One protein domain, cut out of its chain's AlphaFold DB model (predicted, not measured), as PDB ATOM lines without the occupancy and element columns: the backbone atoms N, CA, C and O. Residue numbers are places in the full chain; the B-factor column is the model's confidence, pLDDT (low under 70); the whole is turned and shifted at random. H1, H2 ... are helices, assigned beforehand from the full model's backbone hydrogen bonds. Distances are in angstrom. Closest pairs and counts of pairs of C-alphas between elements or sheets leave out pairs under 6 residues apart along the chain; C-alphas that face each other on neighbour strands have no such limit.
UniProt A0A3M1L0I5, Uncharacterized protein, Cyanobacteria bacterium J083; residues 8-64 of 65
ATOM      1  N   LYS A   8      19.388   6.471  18.254       54.78
ATOM      2  CA  LYS A   8      19.989   6.050  19.526       54.78
ATOM      3  C   LYS A   8      20.995   4.902  19.363       54.78
ATOM      4  O   LYS A   8      21.912   4.808  20.174       54.78
ATOM      5  N   SER A   9      20.849   4.073  18.328       58.44
ATOM      6  CA  SER A   9      21.746   2.934  18.069       58.44
ATOM      7  C   SER A   9      23.084   3.374  17.472       58.44
ATOM      8  O   SER A   9      24.129   2.934  17.941       58.44
ATOM      9  N   GLN A  10      23.059   4.360  16.567       60.66
ATOM     10  CA  GLN A  10      24.253   4.884  15.892       60.66
ATOM     11  C   GLN A  10      25.310   5.374  16.892       60.66
ATOM     12  O   GLN A  10      26.451   4.940  16.853       60.66
ATOM     13  N   HIS A  11      24.907   6.151  17.902       63.66
ATOM     14  CA  HIS A  11      25.828   6.641  18.935       63.66
ATOM     15  C   HIS A  11      26.497   5.543  19.778       63.66
ATOM     16  O   HIS A  11      27.569   5.775  20.343       63.66
ATOM     17  N   ALA A  12      25.848   4.389  19.951       72.69
ATOM     18  CA  ALA A  12      26.434   3.266  20.677       72.69
ATOM     19  C   ALA A  12      27.456   2.536  19.795       72.69
ATOM     20  O   ALA A  12      28.560   2.250  20.256       72.69
ATOM     21  N   GLU A  13      27.115   2.332  18.525       80.50
ATOM     22  CA  GLU A  13      27.992   1.742  17.511       80.50
ATOM     23  C   GLU A  13      29.233   2.619  17.270       80.50
ATOM     24  O   GLU A  13      30.358   2.134  17.353       80.50
ATOM     25  N   ASP A  14      29.063   3.934  17.108       81.62
ATOM     26  CA  ASP A  14      30.160   4.898  16.958       81.62
ATOM     27  C   ASP A  14      31.120   4.878  18.157       81.62
ATOM     28  O   ASP A  14      32.343   4.981  18.010       81.62
ATOM     29  N   LYS A  15      30.582   4.716  19.374       83.88
ATOM     30  CA  LYS A  15      31.403   4.574  20.583       83.88
ATOM     31  C   LYS A  15      32.197   3.278  20.569       83.88
ATOM     32  O   LYS A  15      33.367   3.312  20.937       83.88
ATOM     33  N   GLU A  16      31.593   2.165  20.176       87.38
ATOM     34  CA  GLU A  16      32.275   0.873  20.095       87.38
ATOM     35  C   GLU A  16      33.398   0.899  19.049       87.38
ATOM     36  O   GLU A  16      34.537   0.529  19.351       87.38
ATOM     37  N   ILE A  17      33.117   1.460  17.869       87.88
ATOM     38  CA  ILE A  17      34.099   1.680  16.802       87.88
ATOM     39  C   ILE A  17      35.257   2.540  17.319       87.88
ATOM     40  O   ILE A  17      36.424   2.178  17.146       87.88
ATOM     41  N   TRP A  18      34.962   3.642  18.017       89.06
ATOM     42  CA  TRP A  18      35.994   4.494  18.609       89.06
ATOM     43  C   TRP A  18      36.843   3.757  19.651       89.06
ATOM     44  O   TRP A  18      38.063   3.927  19.672       89.06
ATOM     45  N   GLN A  19      36.243   2.929  20.513       89.38
ATOM     46  CA  GLN A  19      37.009   2.145  21.491       89.38
ATOM     47  C   GLN A  19      37.940   1.144  20.804       89.38
ATOM     48  O   GLN A  19      39.115   1.067  21.166       89.38
ATOM     49  N   SER A  20      37.448   0.426  19.795       90.50
ATOM     50  CA  SER A  20      38.247  -0.537  19.033       90.50
ATOM     51  C   SER A  20      39.430   0.140  18.331       90.50
ATOM     52  O   SER A  20      40.581  -0.270  18.503       90.50
ATOM     53  N   LEU A  21      39.180   1.257  17.636       90.56
ATOM     54  CA  LEU A  21      40.220   2.044  16.969       90.56
ATOM     55  C   LEU A  21      41.278   2.543  17.959       90.56
ATOM     56  O   LEU A  21      42.479   2.426  17.719       90.56
ATOM     57  N   LYS A  22      40.834   3.075  19.097       92.44
ATOM     58  CA  LYS A  22      41.718   3.577  20.149       92.44
ATOM     59  C   LYS A  22      42.640   2.489  20.679       92.44
ATOM     60  O   LYS A  22      43.827   2.745  20.844       92.44
ATOM     61  N   LEU A  23      42.117   1.287  20.924       90.56
ATOM     62  CA  LEU A  23      42.912   0.151  21.393       90.56
ATOM     63  C   LEU A  23      43.909  -0.320  20.332       90.56
ATOM     64  O   LEU A  23      45.069  -0.574  20.660       90.56
ATOM     65  N   ALA A  24      43.493  -0.380  19.066       93.50
ATOM     66  CA  ALA A  24      44.375  -0.737  17.960       93.50
ATOM     67  C   ALA A  24      45.549   0.249  17.830       93.50
ATOM     68  O   ALA A  24      46.704  -0.171  17.738       93.50
ATOM     69  N   ILE A  25      45.274   1.557  17.906       90.75
ATOM     70  CA  ILE A  25      46.308   2.601  17.884       90.75
ATOM     71  C   ILE A  25      47.191   2.502  19.127       90.75
ATOM     72  O   ILE A  25      48.410   2.469  18.990       90.75
ATOM     73  N   ALA A  26      46.601   2.390  20.320       88.69
ATOM     74  CA  ALA A  26      47.338   2.287  21.578       88.69
ATOM     75  C   ALA A  26      48.307   1.094  21.600       88.69
ATOM     76  O   ALA A  26      49.392   1.171  22.175       88.69
ATOM     77  N   ASN A  27      47.936  -0.011  20.950       90.69
ATOM     78  CA  ASN A  27      48.785  -1.192  20.875       90.69
ATOM     79  C   ASN A  27      49.807  -1.148  19.722       90.69
ATOM     80  O   ASN A  27      50.737  -1.960  19.699       90.69
ATOM     81  N   SER A  28      49.667  -0.207  18.788       91.69
ATOM     82  CA  SER A  28      50.553  -0.079  17.634       91.69
ATOM     83  C   SER A  28      51.976   0.330  18.034       91.69
ATOM     84  O   SER A  28      52.204   1.084  18.982       91.69
ATOM     85  N   SER A  29      52.961  -0.155  17.278       89.38
ATOM     86  CA  SER A  29      54.376   0.172  17.488       89.38
ATOM     87  C   SER A  29      54.689   1.646  17.214       89.38
ATOM     88  O   SER A  29      55.534   2.226  17.892       89.38
ATOM     89  N   GLY A  30      53.990   2.275  16.263       89.25
ATOM     90  CA  GLY A  30      54.140   3.701  15.962       89.25
ATOM     91  C   GLY A  30      53.705   4.595  17.121       89.25
ATOM     92  O   GLY A  30      54.411   5.543  17.462       89.25
ATOM     93  N   PHE A  31      52.587   4.260  17.768       90.25
ATOM     94  CA  PHE A  31      52.089   5.005  18.921       90.25
ATOM     95  C   PHE A  31      53.002   4.865  20.143       90.25
ATOM     96  O   PHE A  31      53.353   5.873  20.752       90.25
ATOM     97  N   LYS A  32      53.455   3.644  20.460       89.31
ATOM     98  CA  LYS A  32      54.379   3.389  21.581       89.31
ATOM     99  C   LYS A  32      55.682   4.181  21.430       89.31
ATOM    100  O   LYS A  32      56.048   4.925  22.332       89.31
ATOM    101  N   ARG A  33      56.298   4.139  20.242       89.31
ATOM    102  CA  ARG A  33      57.514   4.915  19.934       89.31
ATOM    103  C   ARG A  33      57.298   6.420  20.040       89.31
ATOM    104  O   ARG A  33      58.179   7.140  20.501       89.31
ATOM    105  N   TRP A  34      56.136   6.906  19.610       89.12
ATOM    106  CA  TRP A  34      55.780   8.316  19.742       89.12
ATOM    107  C   TRP A  34      55.588   8.725  21.211       89.12
ATOM    108  O   TRP A  34      56.060   9.791  21.600       89.12
ATOM    109  N   GLN A  35      54.976   7.877  22.046       87.25
ATOM    110  CA  GLN A  35      54.861   8.120  23.490       87.25
ATOM    111  C   GLN A  35      56.236   8.163  24.173       87.25
ATOM    112  O   GLN A  35      56.471   9.030  25.012       87.25
ATOM    113  N   GLU A  36      57.147   7.261  23.799       86.88
ATOM    114  CA  GLU A  36      58.527   7.236  24.301       86.88
ATOM    115  C   GLU A  36      59.294   8.504  23.902       86.88
ATOM    116  O   GLU A  36      59.915   9.147  24.750       86.88
ATOM    117  N   ALA A  37      59.188   8.916  22.635       85.31
ATOM    118  CA  ALA A  37      59.824  10.128  22.121       85.31
ATOM    119  C   ALA A  37      59.316  11.410  22.804       85.31
ATOM    120  O   ALA A  37      60.063  12.379  22.926       85.31
ATOM    121  N   LYS A  38      58.061  11.424  23.274       79.88
ATOM    122  CA  LYS A  38      57.452  12.588  23.935       79.88
ATOM    123  C   LYS A  38      57.840  12.764  25.405       79.88
ATOM    124  O   LYS A  38      57.419  13.745  26.008       79.88
ATOM    125  N   SER A  39      58.667  11.868  25.951       66.31
ATOM    126  CA  SER A  39      59.063  11.813  27.361       66.31
ATOM    127  C   SER A  39      57.849  11.645  28.286       66.31
ATOM    128  O   SER A  39      57.114  12.581  28.600       66.31
ATOM    129  N   PHE A  40      57.626  10.401  28.718       61.25
ATOM    130  CA  PHE A  40      56.386   9.869  29.301       61.25
ATOM    131  C   PHE A  40      55.803  10.645  30.516       61.25
ATOM    132  O   PHE A  40      54.653  10.418  30.905       61.25
ATOM    133  N   GLN A  41      56.558  11.582  31.102       57.09
ATOM    134  CA  GLN A  41      56.196  12.347  32.301       57.09
ATOM    135  C   GLN A  41      55.060  13.359  32.089       57.09
ATOM    136  O   GLN A  41      54.228  13.519  32.978       57.09
ATOM    137  N   SER A  42      54.952  14.002  30.921       54.72
ATOM    138  CA  SER A  42      53.810  14.894  30.631       54.72
ATOM    139  C   SER A  42      52.558  14.116  30.213       54.72
ATOM    140  O   SER A  42      51.430  14.555  30.432       54.72
ATOM    141  N   SER A  43      52.745  12.929  29.639       57.50
ATOM    142  CA  SER A  43      51.673  12.052  29.164       57.50
ATOM    143  C   SER A  43      51.006  11.232  30.268       57.50
ATOM    144  O   SER A  43      49.859  10.844  30.082       57.50
ATOM    145  N   GLN A  44      51.641  11.019  31.425       61.81
ATOM    146  CA  GLN A  44      51.020  10.322  32.566       61.81
ATOM    147  C   GLN A  44      49.768  11.036  33.106       61.81
ATOM    148  O   GLN A  44      48.865  10.390  33.628       61.81
ATOM    149  N   SER A  45      49.693  12.361  32.944       70.25
ATOM    150  CA  SER A  45      48.513  13.157  33.303       70.25
ATOM    151  C   SER A  45      47.412  13.111  32.231       70.25
ATOM    152  O   SER A  45      46.255  13.425  32.508       70.25
ATOM    153  N   MET A  46      47.751  12.705  31.004       79.81
ATOM    154  CA  MET A  46      46.856  12.743  29.855       79.81
ATOM    155  C   MET A  46      46.222  11.369  29.614       79.81
ATOM    156  O   MET A  46      46.911  10.358  29.507       79.81
ATOM    157  N   SER A  47      44.895  11.334  29.481       88.00
ATOM    158  CA  SER A  47      44.173  10.096  29.176       88.00
ATOM    159  C   SER A  47      44.612   9.504  27.834       88.00
ATOM    160  O   SER A  47      44.983  10.231  26.909       88.00
ATOM    161  N   ILE A  48      44.497   8.180  27.696       86.06
ATOM    162  CA  ILE A  48      44.793   7.477  26.438       86.06
ATOM    163  C   ILE A  48      44.017   8.067  25.253       86.06
ATOM    164  O   ILE A  48      44.527   8.138  24.143       86.06
ATOM    165  N   ASP A  49      42.801   8.560  25.499       88.44
ATOM    166  CA  ASP A  49      41.962   9.205  24.492       88.44
ATOM    167  C   ASP A  49      42.613  10.481  23.938       88.44
ATOM    168  O   ASP A  49      42.734  10.658  22.726       88.44
ATOM    169  N   SER A  50      43.102  11.340  24.832       87.50
ATOM    170  CA  SER A  50      43.793  12.574  24.469       87.50
ATOM    171  C   SER A  50      45.153  12.299  23.824       87.50
ATOM    172  O   SER A  50      45.517  12.975  22.863       87.50
ATOM    173  N   GLN A  51      45.876  11.275  24.285       89.56
ATOM    174  CA  GLN A  51      47.134  10.852  23.667       89.56
ATOM    175  C   GLN A  51      46.914  10.337  22.238       89.56
ATOM    176  O   GLN A  51      47.626  10.753  21.327       89.56
ATOM    177  N   VAL A  52      45.902   9.489  22.018       90.50
ATOM    178  CA  VAL A  52      45.537   8.969  20.689       90.50
ATOM    179  C   VAL A  52      45.116  10.104  19.756       90.50
ATOM    180  O   VAL A  52      45.582  10.162  18.621       90.50
ATOM    181  N   LYS A  53      44.305  11.057  20.229       89.38
ATOM    182  CA  LYS A  53      43.931  12.246  19.444       89.38
ATOM    183  C   LYS A  53      45.137  13.096  19.060       89.38
ATOM    184  O   LYS A  53      45.216  13.559  17.925       89.38
ATOM    185  N   LEU A  54      46.075  13.301  19.983       88.94
ATOM    186  CA  LEU A  54      47.283  14.080  19.720       88.94
ATOM    187  C   LEU A  54      48.199  13.367  18.718       88.94
ATOM    188  O   LEU A  54      48.679  14.006  17.788       88.94
ATOM    189  N   TYR A  55      48.375  12.053  18.857       89.94
ATOM    190  CA  TYR A  55      49.112  11.230  17.900       89.94
ATOM    191  C   TYR A  55      48.504  11.293  16.495       89.94
ATOM    192  O   TYR A  55      49.219  11.534  15.525       89.94
ATOM    193  N   LEU A  56      47.181  11.140  16.378       90.00
ATOM    194  CA  LEU A  56      46.473  11.262  15.100       90.00
ATOM    195  C   LEU A  56      46.641  12.660  14.496       90.00
ATOM    196  O   LEU A  56      46.933  12.793  13.315       90.00
ATOM    197  N   LYS A  57      46.518  13.713  15.309       87.88
ATOM    198  CA  LYS A  57      46.706  15.092  14.848       87.88
ATOM    199  C   LYS A  57      48.117  15.329  14.309       87.88
ATOM    200  O   LYS A  57      48.265  15.948  13.261       87.88
ATOM    201  N   GLU A  58      49.142  14.852  15.012       85.38
ATOM    202  CA  GLU A  58      50.528  15.023  14.574       85.38
ATOM    203  C   GLU A  58      50.844  14.186  13.337       85.38
ATOM    204  O   GLU A  58      51.391  14.721  12.383       85.38
ATOM    205  N   THR A  59      50.434  12.916  13.304       83.44
ATOM    206  CA  THR A  59      50.652  12.046  12.134       83.44
ATOM    207  C   THR A  59      49.957  12.562  10.876       83.44
ATOM    208  O   THR A  59      50.544  12.506   9.798       83.44
ATOM    209  N   LEU A  60      48.754  13.131  11.001       79.56
ATOM    210  CA  LEU A  60      48.061  13.787   9.889       79.56
ATOM    211  C   LEU A  60      48.774  15.064   9.432       79.56
ATOM    212  O   LEU A  60      48.834  15.329   8.236       79.56
ATOM    213  N   ASN A  61      49.345  15.837  10.358       70.50
ATOM    214  CA  ASN A  61      50.097  17.044  10.017       70.50
ATOM    215  C   ASN A  61      51.406  16.723   9.274       70.50
ATOM    216  O   ASN A  61      51.824  17.501   8.426       70.50
ATOM    217  N   THR A  62      52.037  15.578   9.553       61.50
ATOM    218  CA  THR A  62      53.265  15.138   8.867       61.50
ATOM    219  C   THR A  62      53.018  14.646   7.437       61.50
ATOM    220  O   THR A  62      53.936  14.671   6.630       61.50
ATOM    221  N   LEU A  63      51.798  14.200   7.112       59.66
ATOM    222  CA  LEU A  63      51.413  13.731   5.769       59.66
ATOM    223  C   LEU A  63      50.831  14.837   4.871       59.66
ATOM    224  O   LEU A  63      50.545  14.581   3.705       59.66
ATOM    225  N   ALA A  64      50.604  16.034   5.415       57.56
ATOM    226  CA  ALA A  64      50.032  17.175   4.696       57.56
ATOM    227  C   ALA A  64      51.089  18.111   4.071       57.56
ATOM    228  O   ALA A  64      50.728  19.158   3.534       57.56
TER     229      ALA A  64
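This is residues 8 to 64 of the 65 residues of an uncharacterized protein of Cyanobacteria bacterium J083 (UniProt A0A3M1L0I5). Two long helices, H1 and H4, meet near their ends as an L, with the shorter H2 and H3 on the loop of chain that joins them. Residues 8 to 17, of which 10 to 17 belong to H1, stick out as an arm. The printed part has 57 residues, with four named helices, H1 to H4 in order, and no named strand: all helix. It is loose, with a radius of gyration of the C-alphas of 12.9 A, and spans 40 by 29 by 17 A.

H1, residues 10 to 27, touches H4, residues 48 to 62, with residues 22 to 26 alone, about perpendicular at 75 degrees; the closest C-alphas, of Lys 22 and Val 52, are 6.6 A apart. H2, residues 29 to 37, only just touches H4, with 3 pairs of C-alphas within 8 A, the closest those of Phe 31 and Tyr 55, 7.0 A. H3, residues 40 to 43, is apart from H1. In H1, H2 and H4 every O i to N i+4 pair is within hydrogen-bond range; H3 is too short for one.

H1 begins at C-alpha 10 (24.253, 4.884, 15.892) and is 25.8 A long; H4, 21.0 A, ends at C-alpha 62 (53.265, 15.138, 8.867).

The printed part has no cut, and its three links are tight. The pLDDT is under 70 at residues 8 to 11, 39 to 44 and 62 to 64.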